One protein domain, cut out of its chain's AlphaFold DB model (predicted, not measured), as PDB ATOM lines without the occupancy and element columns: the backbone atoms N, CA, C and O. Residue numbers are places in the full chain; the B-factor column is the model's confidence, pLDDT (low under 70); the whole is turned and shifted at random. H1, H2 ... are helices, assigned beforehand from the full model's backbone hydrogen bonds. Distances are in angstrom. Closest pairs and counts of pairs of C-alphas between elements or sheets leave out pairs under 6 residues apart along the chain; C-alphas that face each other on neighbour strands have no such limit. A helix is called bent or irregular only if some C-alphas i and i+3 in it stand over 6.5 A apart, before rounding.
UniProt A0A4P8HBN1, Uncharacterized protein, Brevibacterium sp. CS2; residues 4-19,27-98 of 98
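Overview. This is residues 4 to 19 and 27 to 98 of the 98 residues of an uncharacterized protein of Brevibacterium sp. CS2 (UniProt A0A4P8HBN1). A compact four-helix bundle is built of two layers, with H1 and H3 side by side in one and H2 and H4 side by side in the other; within each layer the two helices run opposite ways, and the layers cross at a modest angle. H2 has a kink near its first end, and residues 48 to 57 form a loop that runs back along one side of the bundle from the end of H2 to the start of H3. The printed part has 88 residues with four named helices, H1, H2, H3 and H4 in chain order, and no named strand; the class is all helix. The radius of gyration of the C-alphas is 12.1 A, and the C-alphas span 34 by 27 by 15 A.

Arrangement. The longest helix by residues is H2, residues 27 to 47. It touches H4, residues 80 to 96, at a shallow tilt of 6 degrees, opposite ways; their closest C-alphas, of Leu 46 and Val 82, are 6.1 A apart. H2 also touches H3, residues 58 to 71, the same way at a shallow tilt of 33 degrees, only just short of steep, with the C-alphas of Leu 40 and Leu 65 closest at 6.0 A. H1, residues 4 to 19, touches H4 with 18 pairs of C-alphas within 8 A, the closest being those of Leu 9 and Leu 87 at 5.1 A; they run the same way at a shallow tilt of 33 degrees, only just short of steep. H1 touches H3 at a shallow tilt of 11 degrees, opposite ways, with the C-alphas of Val 13 and Val 66 closest at 6.2 A. H3 and H4 are close but not clearly touching, with 2 pairs of C-alphas within 8 A, and H1 and H2 are apart. In H1 and H4 every O i to N i+4 pair is within hydrogen-bond range; in H2 it is 13 of 17 and in H3 8 of 10.

Along the chain. H2 measures 27.9 A from first to last C-alpha, with a kink of 44 degrees near residue 34; it is irregular, C-alphas 30 and 33 being 7.4 A apart. H3 measures 20.9 A and is irregular too, C-alphas 59 and 62 being 7.6 A apart. H4 measures 24.7 A and ends with C-alpha 96 at (40.827, 31.486, 46.880). H1 measures 22.3 A and begins with C-alpha 4 at (53.327, 14.801, 36.929).

Size, cuts and confidence. The two C-alphas farthest apart, of Ala 30 and Gly 77, are 35.6 A apart. Residues 20 to 26, the link across the cut from H1 to H2, are not printed, and C-alphas 19 and 27 are 11.3 A apart. The links from H2 to H3 and from H3 to H4 are short. The mean pLDDT of the printed part is 85.2; residues 47 to 59 are under 70.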
ATOM      1  N   ASP A   4      53.382  13.443  36.379       85.62
ATOM      2  CA  ASP A   4      53.327  14.801  36.929       85.62
ATOM      3  C   ASP A   4      51.970  15.152  37.555       85.62
ATOM      4  O   ASP A   4      51.912  15.611  38.689       85.62
ATOM      5  N   THR A   5      50.847  14.856  36.889       92.56
ATOM      6  CA  THR A   5      49.523  15.311  37.361       92.56
ATOM      7  C   THR A   5      49.126  14.696  38.706       92.56
ATOM      8  O   THR A   5      48.516  15.363  39.541       92.56
ATOM      9  N   ALA A   6      49.461  13.425  38.935       93.06
ATOM     10  CA  ALA A   6      49.178  12.764  40.207       93.06
ATOM     11  C   ALA A   6      50.092  13.290  41.328       93.06
ATOM     12  O   ALA A   6      49.622  13.543  42.439       93.06
ATOM     13  N   ALA A   7      51.378  13.508  41.034       95.19
ATOM     14  CA  ALA A   7      52.334  14.080  41.982       95.19
ATOM     15  C   ALA A   7      51.974  15.528  42.369       95.19
ATOM     16  O   ALA A   7      52.045  15.907  43.545       95.19
ATOM     17  N   ASP A   8      51.511  16.315  41.401       96.44
ATOM     18  CA  ASP A   8      50.996  17.664  41.617       96.44
ATOM     19  C   ASP A   8      49.752  17.644  42.507       96.44
ATOM     20  O   ASP A   8      49.666  18.415  43.465       96.44
ATOM     21  N   LEU A   9      48.818  16.718  42.261       95.81
ATOM     22  CA  LEU A   9      47.627  16.576  43.100       95.81
ATOM     23  C   LEU A   9      48.001  16.211  44.544       95.81
ATOM     24  O   LEU A   9      47.499  16.842  45.472       95.81
ATOM     25  N   HIS A  10      48.937  15.279  44.761       95.50
ATOM     26  CA  HIS A  10      49.457  14.988  46.105       95.50
ATOM     27  C   HIS A  10      50.037  16.231  46.791       95.50
ATOM     28  O   HIS A  10      49.811  16.464  47.985       95.50
ATOM     29  N   THR A  11      50.782  17.039  46.039       96.56
ATOM     30  CA  THR A  11      51.381  18.273  46.547       96.56
ATOM     31  C   THR A  11      50.308  19.274  46.968       96.56
ATOM     32  O   THR A  11      50.382  19.830  48.069       96.56
ATOM     33  N   GLU A  12      49.282  19.473  46.145       96.62
ATOM     34  CA  GLU A  12      48.187  20.390  46.457       96.62
ATOM     35  C   GLU A  12      47.329  19.892  47.629       96.62
ATOM     36  O   GLU A  12      46.994  20.693  48.503       96.62
ATOM     37  N   VAL A  13      47.074  18.581  47.747       94.50
ATOM     38  CA  VAL A  13      46.405  17.985  48.922       94.50
ATOM     39  C   VAL A  13      47.147  18.339  50.211       94.50
ATOM     40  O   VAL A  13      46.542  18.808  51.179       94.50
ATOM     41  N   ARG A  14      48.476  18.173  50.228       94.31
ATOM     42  CA  ARG A  14      49.296  18.508  51.401       94.31
ATOM     43  C   ARG A  14      49.235  20.001  51.729       94.31
ATOM     44  O   ARG A  14      49.099  20.358  52.900       94.31
ATOM     45  N   ARG A  15      49.323  20.871  50.718       94.62
ATOM     46  CA  ARG A  15      49.262  22.334  50.887       94.62
ATOM     47  C   ARG A  15      47.913  22.789  51.439       94.62
ATOM     48  O   ARG A  15      47.883  23.557  52.397       94.62
ATOM     49  N   LEU A  16      46.813  22.291  50.874       93.75
ATOM     50  CA  LEU A  16      45.456  22.623  51.309       93.75
ATOM     51  C   LEU A  16      45.190  22.158  52.737       93.75
ATOM     52  O   LEU A  16      44.649  22.929  53.526       93.75
ATOM     53  N   ARG A  17      45.637  20.949  53.106       91.44
ATOM     54  CA  ARG A  17      45.510  20.445  54.480       91.44
ATOM     55  C   ARG A  17      46.157  21.388  55.492       91.44
ATOM     56  O   ARG A  17      45.533  21.730  56.491       91.44
ATOM     57  N   ILE A  18      47.386  21.831  55.219       90.81
ATOM     58  CA  ILE A  18      48.105  22.779  56.083       90.81
ATOM     59  C   ILE A  18      47.370  24.121  56.131       90.81
ATOM     60  O   ILE A  18      47.159  24.666  57.212       90.81
ATOM     61  N   ARG A  19      46.952  24.646  54.972       90.44
ATOM     62  CA  ARG A  19      46.279  25.948  54.885       90.44
ATOM     63  C   ARG A  19      44.972  25.961  55.666       90.44
ATOM     64  O   ARG A  19      44.768  26.874  56.452       90.44
ATOM     65  N   GLU A  27      38.185  33.755  59.828       77.12
ATOM     66  CA  GLU A  27      38.726  33.611  58.473       77.12
ATOM     67  C   GLU A  27      37.906  32.642  57.621       77.12
ATOM     68  O   GLU A  27      37.765  32.854  56.418       77.12
ATOM     69  N   LEU A  28      37.343  31.593  58.228       75.94
ATOM     70  CA  LEU A  28      36.384  30.725  57.550       75.94
ATOM     71  C   LEU A  28      35.120  31.508  57.166       75.94
ATOM     72  O   LEU A  28      34.640  31.368  56.041       75.94
ATOM     73  N   ASP A  29      34.611  32.362  58.053       76.25
ATOM     74  CA  ASP A  29      33.390  33.140  57.812       76.25
ATOM     75  C   ASP A  29      33.562  34.271  56.782       76.25
ATOM     76  O   ASP A  29      32.586  34.667  56.146       76.25
ATOM     77  N   ALA A  30      34.794  34.711  56.507       78.31
ATOM     78  CA  ALA A  30      35.128  35.713  55.489       78.31
ATOM     79  C   ALA A  30      35.061  35.194  54.029       78.31
ATOM     80  O   ALA A  30      35.838  35.604  53.172       78.31
ATOM     81  N   GLY A  31      34.153  34.261  53.724       76.31
ATOM     82  CA  GLY A  31      33.939  33.715  52.374       76.31
ATOM     83  C   GLY A  31      34.748  32.455  52.041       76.31
ATOM     84  O   GLY A  31      34.336  31.682  51.173       76.31
ATOM     85  N   ARG A  32      35.813  32.149  52.795       84.25
ATOM     86  CA  ARG A  32      36.609  30.913  52.629       84.25
ATOM     87  C   ARG A  32      35.767  29.647  52.843       84.25
ATOM     88  O   ARG A  32      35.958  28.648  52.153       84.25
ATOM     89  N   ARG A  33      34.764  29.701  53.726       85.50
ATOM     90  CA  ARG A  33      33.777  28.628  53.943       85.50
ATOM     91  C   ARG A  33      32.963  28.318  52.687       85.50
ATOM     92  O   ARG A  33      32.725  27.147  52.391       85.50
ATOM     93  N   ALA A  34      32.537  29.342  51.951       87.25
ATOM     94  CA  ALA A  34      31.776  29.156  50.719       87.25
ATOM     95  C   ALA A  34      32.646  28.519  49.625       87.25
ATOM     96  O   ALA A  34      32.203  27.568  48.983       87.25
ATOM     97  N   ALA A  35      33.900  28.964  49.491       90.81
ATOM     98  CA  ALA A  35      34.860  28.390  48.548       90.81
ATOM     99  C   ALA A  35      35.140  26.902  48.832       90.81
ATOM    100  O   ALA A  35      35.051  26.071  47.930       90.81
ATOM    101  N   ILE A  36      35.379  26.533  50.099       89.69
ATOM    102  CA  ILE A  36      35.590  25.125  50.488       89.69
ATOM    103  C   ILE A  36      34.352  24.276  50.164       89.69
ATOM    104  O   ILE A  36      34.482  23.180  49.622       89.69
ATOM    105  N   ARG A  37      33.140  24.774  50.445       88.31
ATOM    106  CA  ARG A  37      31.893  24.059  50.115       88.31
ATOM    107  C   ARG A  37      31.694  23.894  48.607       88.31
ATOM    108  O   ARG A  37      31.280  22.822  48.176       88.31
ATOM    109  N   ALA A  38      32.015  24.913  47.810       89.81
ATOM    110  CA  ALA A  38      31.951  24.832  46.353       89.81
ATOM    111  C   ALA A  38      32.937  23.789  45.799       89.81
ATOM    112  O   ALA A  38      32.556  22.958  44.975       89.81
ATOM    113  N   ALA A  39      34.171  23.767  46.313       92.06
ATOM    114  CA  ALA A  39      35.169  22.769  45.941       92.06
ATOM    115  C   ALA A  39      34.735  21.344  46.324       92.06
ATOM    116  O   ALA A  39      34.841  20.435  45.506       92.06
ATOM    117  N   LEU A  40      34.184  21.145  47.527       89.38
ATOM    118  CA  LEU A  40      33.634  19.853  47.959       89.38
ATOM    119  C   LEU A  40      32.509  19.364  47.038       89.38
ATOM    120  O   LEU A  40      32.495  18.192  46.660       89.38
ATOM    121  N   ALA A  41      31.591  20.252  46.649       86.81
ATOM    122  CA  ALA A  41      30.517  19.918  45.717       86.81
ATOM    123  C   ALA A  41      31.069  19.512  44.340       86.81
ATOM    124  O   ALA A  41      30.646  18.501  43.777       86.81
ATOM    125  N   ALA A  42      32.053  20.254  43.825       90.00
ATOM    126  CA  ALA A  42      32.698  19.944  42.554       90.00
ATOM    127  C   ALA A  42      33.452  18.605  42.595       90.00
ATOM    128  O   ALA A  42      33.302  17.794  41.687       90.00
ATOM    129  N   LEU A  43      34.217  18.338  43.658       89.56
ATOM    130  CA  LEU A  43      34.958  17.082  43.821       89.56
ATOM    131  C   LEU A  43      34.031  15.882  43.972       89.56
ATOM    132  O   LEU A  43      34.284  14.830  43.390       89.56
ATOM    133  N   SER A  44      32.930  16.040  44.699       84.69
ATOM    134  CA  SER A  44      31.929  14.986  44.791       84.69
ATOM    135  C   SER A  44      31.340  14.633  43.440       84.69
ATOM    136  O   SER A  44      31.223  13.451  43.141       84.69
ATOM    137  N   ALA A  45      31.039  15.621  42.597       84.25
ATOM    138  CA  ALA A  45      30.543  15.359  41.252       84.25
ATOM    139  C   ALA A  45      31.550  14.584  40.374       84.25
ATOM    140  O   ALA A  45      31.138  13.955  39.404       84.25
ATOM    141  N   LEU A  46      32.849  14.611  40.707       83.00
ATOM    142  CA  LEU A  46      33.908  13.890  39.989       83.00
ATOM    143  C   LEU A  46      34.169  12.479  40.522       83.00
ATOM    144  O   LEU A  46      34.365  11.557  39.736       83.00
ATOM    145  N   SER A  47      34.227  12.336  41.847       68.19
ATOM    146  CA  SER A  47      34.542  11.076  42.539       68.19
ATOM    147  C   SER A  47      33.322  10.152  42.624       68.19
ATOM    148  O   SER A  47      33.439   8.924  42.664       68.19
ATOM    149  N   ALA A  48      32.115  10.718  42.606       54.28
ATOM    150  CA  ALA A  48      30.914   9.942  42.800       54.28
ATOM    151  C   ALA A  48      30.592   9.085  41.569       54.28
ATOM    152  O   ALA A  48      30.005   9.543  40.591       54.28
ATOM    153  N   ALA A  49      30.706   7.774  41.750       56.12
ATOM    154  CA  ALA A  49      29.724   6.821  41.234       56.12
ATOM    155  C   ALA A  49      28.292   7.084  41.797       56.12
ATOM    156  O   ALA A  49      27.573   6.149  42.132       56.12
ATOM    157  N   GLY A  50      27.887   8.348  41.991       50.31
ATOM    158  CA  GLY A  50      26.594   8.782  42.530       50.31
ATOM    159  C   GLY A  50      26.438   8.867  44.060       50.31
ATOM    160  O   GLY A  50      25.316   9.078  44.515       50.31
ATOM    161  N   ARG A  51      27.485   8.714  44.890       51.47
ATOM    162  CA  ARG A  51      27.321   8.829  46.357       51.47
ATOM    163  C   ARG A  51      27.188  10.294  46.810       51.47
ATOM    164  O   ARG A  51      28.069  11.093  46.493       51.47
ATOM    165  N   PRO A  52      26.135  10.652  47.570       52.78
ATOM    166  CA  PRO A  52      25.941  12.015  48.055       52.78
ATOM    167  C   PRO A  52      26.999  12.398  49.099       52.78
ATOM    168  O   PRO A  52      27.297  11.608  49.998       52.78
ATOM    169  N   VAL A  53      27.524  13.628  49.018       55.88
ATOM    170  CA  VAL A  53      28.309  14.215  50.119       55.88
ATOM    171  C   VAL A  53      27.376  14.417  51.307       55.88
ATOM    172  O   VAL A  53      26.321  15.036  51.140       55.88
ATOM    173  N   PRO A  54      27.735  13.947  52.509       58.38
ATOM    174  CA  PRO A  54      26.987  14.285  53.709       58.38
ATOM    175  C   PRO A  54      26.942  15.809  53.897       58.38
ATOM    176  O   PRO A  54      27.903  16.507  53.583       58.38
ATOM    177  N   VAL A  55      25.853  16.349  54.446       58.22
ATOM    178  CA  VAL A  55      25.848  17.747  54.906       58.22
ATOM    179  C   VAL A  55      26.773  17.828  56.117       58.22
ATOM    180  O   VAL A  55      26.457  17.318  57.191       58.22
ATOM    181  N   LEU A  56      27.952  18.411  55.925       59.12
ATOM    182  CA  LEU A  56      29.001  18.419  56.933       59.12
ATOM    183  C   LEU A  56      28.902  19.625  57.860       59.12
ATOM    184  O   LEU A  56      28.730  20.763  57.419       59.12
ATOM    185  N   ALA A  57      29.092  19.369  59.154       62.53
ATOM    186  CA  ALA A  57      29.384  20.412  60.121       62.53
ATOM    187  C   ALA A  57      30.744  21.058  59.812       62.53
ATOM    188  O   ALA A  57      31.678  20.414  59.334       62.53
ATOM    189  N   ASP A  58      30.883  22.335  60.147       64.12
ATOM    190  CA  ASP A  58      32.033  23.157  59.760       64.12
ATOM    191  C   ASP A  58      33.400  22.628  60.224       64.12
ATOM    192  O   ASP A  58      34.420  22.921  59.605       64.12
ATOM    193  N   ARG A  59      33.420  21.816  61.286       63.06
ATOM    194  CA  ARG A  59      34.642  21.262  61.890       63.06
ATOM    195  C   ARG A  59      35.293  20.143  61.075       63.06
ATOM    196  O   ARG A  59      36.430  19.805  61.362       63.06
ATOM    197  N   VAL A  60      34.599  19.578  60.084       79.75
ATOM    198  CA  VAL A  60      35.091  18.427  59.298       79.75
ATOM    199  C   VAL A  60      35.272  18.739  57.807       79.75
ATOM    200  O   VAL A  60      35.574  17.850  57.017       79.75
ATOM    201  N   LEU A  61      35.122  20.008  57.400       79.69
ATOM    202  CA  LEU A  61      35.234  20.424  55.994       79.69
ATOM    203  C   LEU A  61      36.632  20.172  55.409       79.69
ATOM    204  O   LEU A  61      36.749  19.713  54.274       79.69
ATOM    205  N   GLY A  62      37.686  20.463  56.179       82.94
ATOM    206  CA  GLY A  62      39.070  20.250  55.747       82.94
ATOM    207  C   GLY A  62      39.411  18.773  55.569       82.94
ATOM    208  O   GLY A  62      39.991  18.398  54.553       82.94
ATOM    209  N   ASP A  63      38.994  17.932  56.514       85.00
ATOM    210  CA  ASP A  63      39.226  16.488  56.443       85.00
ATOM    211  C   ASP A  63      38.471  15.860  55.267       85.00
ATOM    212  O   ASP A  63      39.051  15.089  54.506       85.00
ATOM    213  N   GLN A  64      37.212  16.253  55.039       85.81
ATOM    214  CA  GLN A  64      36.458  15.770  53.882       85.81
ATOM    215  C   GLN A  64      37.109  16.173  52.560       85.81
ATOM    216  O   GLN A  64      37.138  15.376  51.623       85.81
ATOM    217  N   LEU A  65      37.604  17.409  52.461       89.00
ATOM    218  CA  LEU A  65      38.253  17.883  51.244       89.00
ATOM    219  C   LEU A  65      39.458  17.005  50.909       89.00
ATOM    220  O   LEU A  65      39.625  16.608  49.758       89.00
ATOM    221  N   VAL A  66      40.265  16.679  51.920       89.75
ATOM    222  CA  VAL A  66      41.411  15.780  51.763       89.75
ATOM    223  C   VAL A  66      40.952  14.406  51.281       89.75
ATOM    224  O   VAL A  66      41.517  13.915  50.310       89.75
ATOM    225  N   VAL A  67      39.912  13.827  51.887       88.81
ATOM    226  CA  VAL A  67      39.375  12.517  51.478       88.81
ATOM    227  C   VAL A  67      38.908  12.531  50.018       88.81
ATOM    228  O   VAL A  67      39.346  11.695  49.235       88.81
ATOM    229  N   LEU A  68      38.096  13.510  49.607       89.31
ATOM    230  CA  LEU A  68      37.596  13.565  48.225       89.31
ATOM    231  C   LEU A  68      38.709  13.802  47.197       89.31
ATOM    232  O   LEU A  68      38.635  13.283  46.083       89.31
ATOM    233  N   LEU A  69      39.737  14.581  47.543       92.25
ATOM    234  CA  LEU A  69      40.906  14.752  46.679       92.25
ATOM    235  C   LEU A  69      41.750  13.474  46.604       92.25
ATOM    236  O   LEU A  69      42.285  13.177  45.537       92.25
ATOM    237  N   GLN A  70      41.858  12.721  47.705       91.06
ATOM    238  CA  GLN A  70      42.534  11.425  47.716       91.06
ATOM    239  C   GLN A  70      41.814  10.429  46.808       91.06
ATOM    240  O   GLN A  70      42.468   9.831  45.962       91.06
ATOM    241  N   ASP A  71      40.484  10.354  46.862       90.06
ATOM    242  CA  ASP A  71      39.684   9.495  45.974       90.06
ATOM    243  C   ASP A  71      39.887   9.810  44.477       90.06
ATOM    244  O   ASP A  71      39.622   8.973  43.617       90.06
ATOM    245  N   CYS A  72      40.373  11.011  44.143       91.25
ATOM    246  CA  CYS A  72      40.674  11.421  42.771       91.25
ATOM    247  C   CYS A  72      42.091  11.034  42.300       91.25
ATOM    248  O   CYS A  72      42.464  11.356  41.166       91.25
ATOM    249  N   LEU A  73      42.893  10.361  43.131       91.25
ATOM    250  CA  LEU A  73      44.217   9.864  42.756       91.25
ATOM    251  C   LEU A  73      44.133   8.493  42.062       91.25
ATOM    252  O   LEU A  73      43.284   7.663  42.396       91.25
ATOM    253  N   PRO A  74      45.049   8.208  41.121       91.44
ATOM    254  CA  PRO A  74      45.028   6.961  40.358       91.44
ATOM    255  C   PRO A  74      45.252   5.711  41.222       91.44
ATOM    256  O   PRO A  74      44.766   4.641  40.869       91.44
ATOM    257  N   GLU A  75      45.929   5.836  42.368       90.62
ATOM    258  CA  GLU A  75      46.124   4.736  43.328       90.62
ATOM    259  C   GLU A  75      44.813   4.252  43.983       90.62
ATOM    260  O   GLU A  75      44.749   3.111  44.434       90.62
ATOM    261  N   TYR A  76      43.748   5.068  43.947       88.19
ATOM    262  CA  TYR A  76      42.388   4.697  44.373       88.19
ATOM    263  C   TYR A  76      41.445   4.421  43.189       88.19
ATOM    264  O   TYR A  76      40.232   4.327  43.359       88.19
ATOM    265  N   GLY A  77      41.989   4.264  41.977       87.25
ATOM    266  CA  GLY A  77      41.222   3.890  40.785       87.25
ATOM    267  C   GLY A  77      40.618   5.059  40.005       87.25
ATOM    268  O   GLY A  77      39.809   4.829  39.105       87.25
ATOM    269  N   ALA A  78      41.002   6.304  40.302       88.50
ATOM    270  CA  ALA A  78      40.530   7.457  39.547       88.50
ATOM    271  C   ALA A  78      41.021   7.436  38.091       88.50
ATOM    272  O   ALA A  78      42.188   7.163  37.795       88.50
ATOM    273  N   ALA A  79      40.128   7.787  37.164       90.75
ATOM    274  CA  ALA A  79      40.497   7.971  35.767       90.75
ATOM    275  C   ALA A  79      41.411   9.206  35.598       90.75
ATOM    276  O   ALA A  79      41.225  10.202  36.299       90.75
ATOM    277  N   PRO A  80      42.314   9.234  34.598       91.25
ATOM    278  CA  PRO A  80      43.219  10.367  34.379       91.25
ATOM    279  C   PRO A  80      42.542  11.740  34.280       91.25
ATOM    280  O   PRO A  80      43.074  12.737  34.763       91.25
ATOM    281  N   ALA A  81      41.360  11.795  33.658       91.62
ATOM    282  CA  ALA A  81      40.580  13.024  33.537       91.62
ATOM    283  C   ALA A  81      40.038  13.509  34.894       91.62
ATOM    284  O   ALA A  81      39.999  14.713  35.139       91.62
ATOM    285  N   VAL A  82      39.676  12.580  35.787       92.19
ATOM    286  CA  VAL A  82      39.241  12.884  37.159       92.19
ATOM    287  C   VAL A  82      40.403  13.475  37.950       92.19
ATOM    288  O   VAL A  82      40.254  14.550  38.522       92.19
ATOM    289  N   THR A  83      41.585  12.851  37.899       94.19
ATOM    290  CA  THR A  83      42.794  13.359  38.568       94.19
ATOM    291  C   THR A  83      43.178  14.756  38.073       94.19
ATOM    292  O   THR A  83      43.429  15.651  38.878       94.19
ATOM    293  N   ALA A  84      43.168  14.982  36.754       94.62
ATOM    294  CA  ALA A  84      43.468  16.294  36.179       94.62
ATOM    295  C   ALA A  84      42.456  17.367  36.610       94.62
ATOM    296  O   ALA A  84      42.838  18.495  36.928       94.62
ATOM    297  N   ARG A  85      41.163  17.023  36.662       95.38
ATOM    298  CA  ARG A  85      40.123  17.965  37.085       95.38
ATOM    299  C   ARG A  85      40.175  18.249  38.586       95.38
ATOM    300  O   ARG A  85      40.008  19.398  38.986       95.38
ATOM    301  N   ALA A  86      40.463  17.242  39.403       95.25
ATOM    302  CA  ALA A  86      40.674  17.409  40.837       95.25
ATOM    303  C   ALA A  86      41.876  18.315  41.135       95.25
ATOM    304  O   ALA A  86      41.779  19.183  41.999       95.25
ATOM    305  N   LEU A  87      42.969  18.189  40.370       96.88
ATOM    306  CA  LEU A  87      44.114  19.096  40.469       96.88
ATOM    307  C   LEU A  87      43.719  20.548  40.179       96.88
ATOM    308  O   LEU A  87      44.098  21.443  40.932       96.88
ATOM    309  N   GLN A  88      42.927  20.794  39.133       97.00
ATOM    310  CA  GLN A  88      42.440  22.145  38.828       97.00
ATOM    311  C   GLN A  88      41.627  22.731  39.988       97.00
ATOM    312  O   GLN A  88      41.920  23.840  40.428       97.00
ATOM    313  N   ILE A  89      40.680  21.963  40.537       96.81
ATOM    314  CA  ILE A  89      39.868  22.390  41.687       96.81
ATOM    315  C   ILE A  89      40.752  22.687  42.904       96.81
ATOM    316  O   ILE A  89      40.547  23.687  43.589       96.81
ATOM    317  N   ALA A  90      41.752  21.845  43.172       96.50
ATOM    318  CA  ALA A  90      42.670  22.039  44.288       96.50
ATOM    319  C   ALA A  90      43.490  23.335  44.143       96.50
ATOM    320  O   ALA A  90      43.623  24.097  45.102       96.50
ATOM    321  N   VAL A  91      43.995  23.614  42.937       96.94
ATOM    322  CA  VAL A  91      44.755  24.837  42.640       96.94
ATOM    323  C   VAL A  91      43.877  26.084  42.751       96.94
ATOM    324  O   VAL A  91      44.324  27.084  43.314       96.94
ATOM    325  N   GLU A  92      42.651  26.037  42.226       96.38
ATOM    326  CA  GLU A  92      41.669  27.125  42.327       96.38
ATOM    327  C   GLU A  92      41.344  27.419  43.794       96.38
ATOM    328  O   GLU A  92      41.565  28.536  44.260       96.38
ATOM    329  N   LEU A  93      40.977  26.394  44.568       95.56
ATOM    330  CA  LEU A  93      40.691  26.554  45.991       95.56
ATOM    331  C   LEU A  93      41.895  27.113  46.755       95.56
ATOM    332  O   LEU A  93      41.740  27.987  47.602       95.56
ATOM    333  N   ARG A  94      43.118  26.649  46.472       94.38
ATOM    334  CA  ARG A  94      44.312  27.179  47.146       94.38
ATOM    335  C   ARG A  94      44.487  28.677  46.892       94.38
ATOM    336  O   ARG A  94      44.935  29.377  47.798       94.38
ATOM    337  N   ARG A  95      44.173  29.155  45.683       93.56
ATOM    338  CA  ARG A  95      44.227  30.584  45.337       93.56
ATOM    339  C   ARG A  95      43.151  31.373  46.076       93.56
ATOM    340  O   ARG A  95      43.474  32.419  46.622       93.56
ATOM    341  N   ASP A  96      41.938  30.841  46.165       91.50
ATOM    342  CA  ASP A  96      40.827  31.486  46.880       91.50
ATOM    343  C   ASP A  96      41.043  31.533  48.399       91.50
ATOM    344  O   ASP A  96      40.519  32.400  49.097       91.50
ATOM    345  N   LEU A  97      41.823  30.588  48.930       88.44
ATOM    346  CA  LEU A  97      42.194  30.547  50.338       88.44
ATOM    347  C   LEU A  97      43.441  31.373  50.673       88.44
ATOM    348  O   LEU A  97      43.774  31.428  51.859       88.44
ATOM    349  N   ALA A  98      44.157  31.950  49.700       81.62
ATOM    350  CA  ALA A  98      45.340  32.792  49.937       81.62
ATOM    351  C   ALA A  98      44.981  34.091  50.686       81.62
ATOM    352  O   ALA A  98      45.844  34.540  51.475       81.62
TER     353      ALA A  98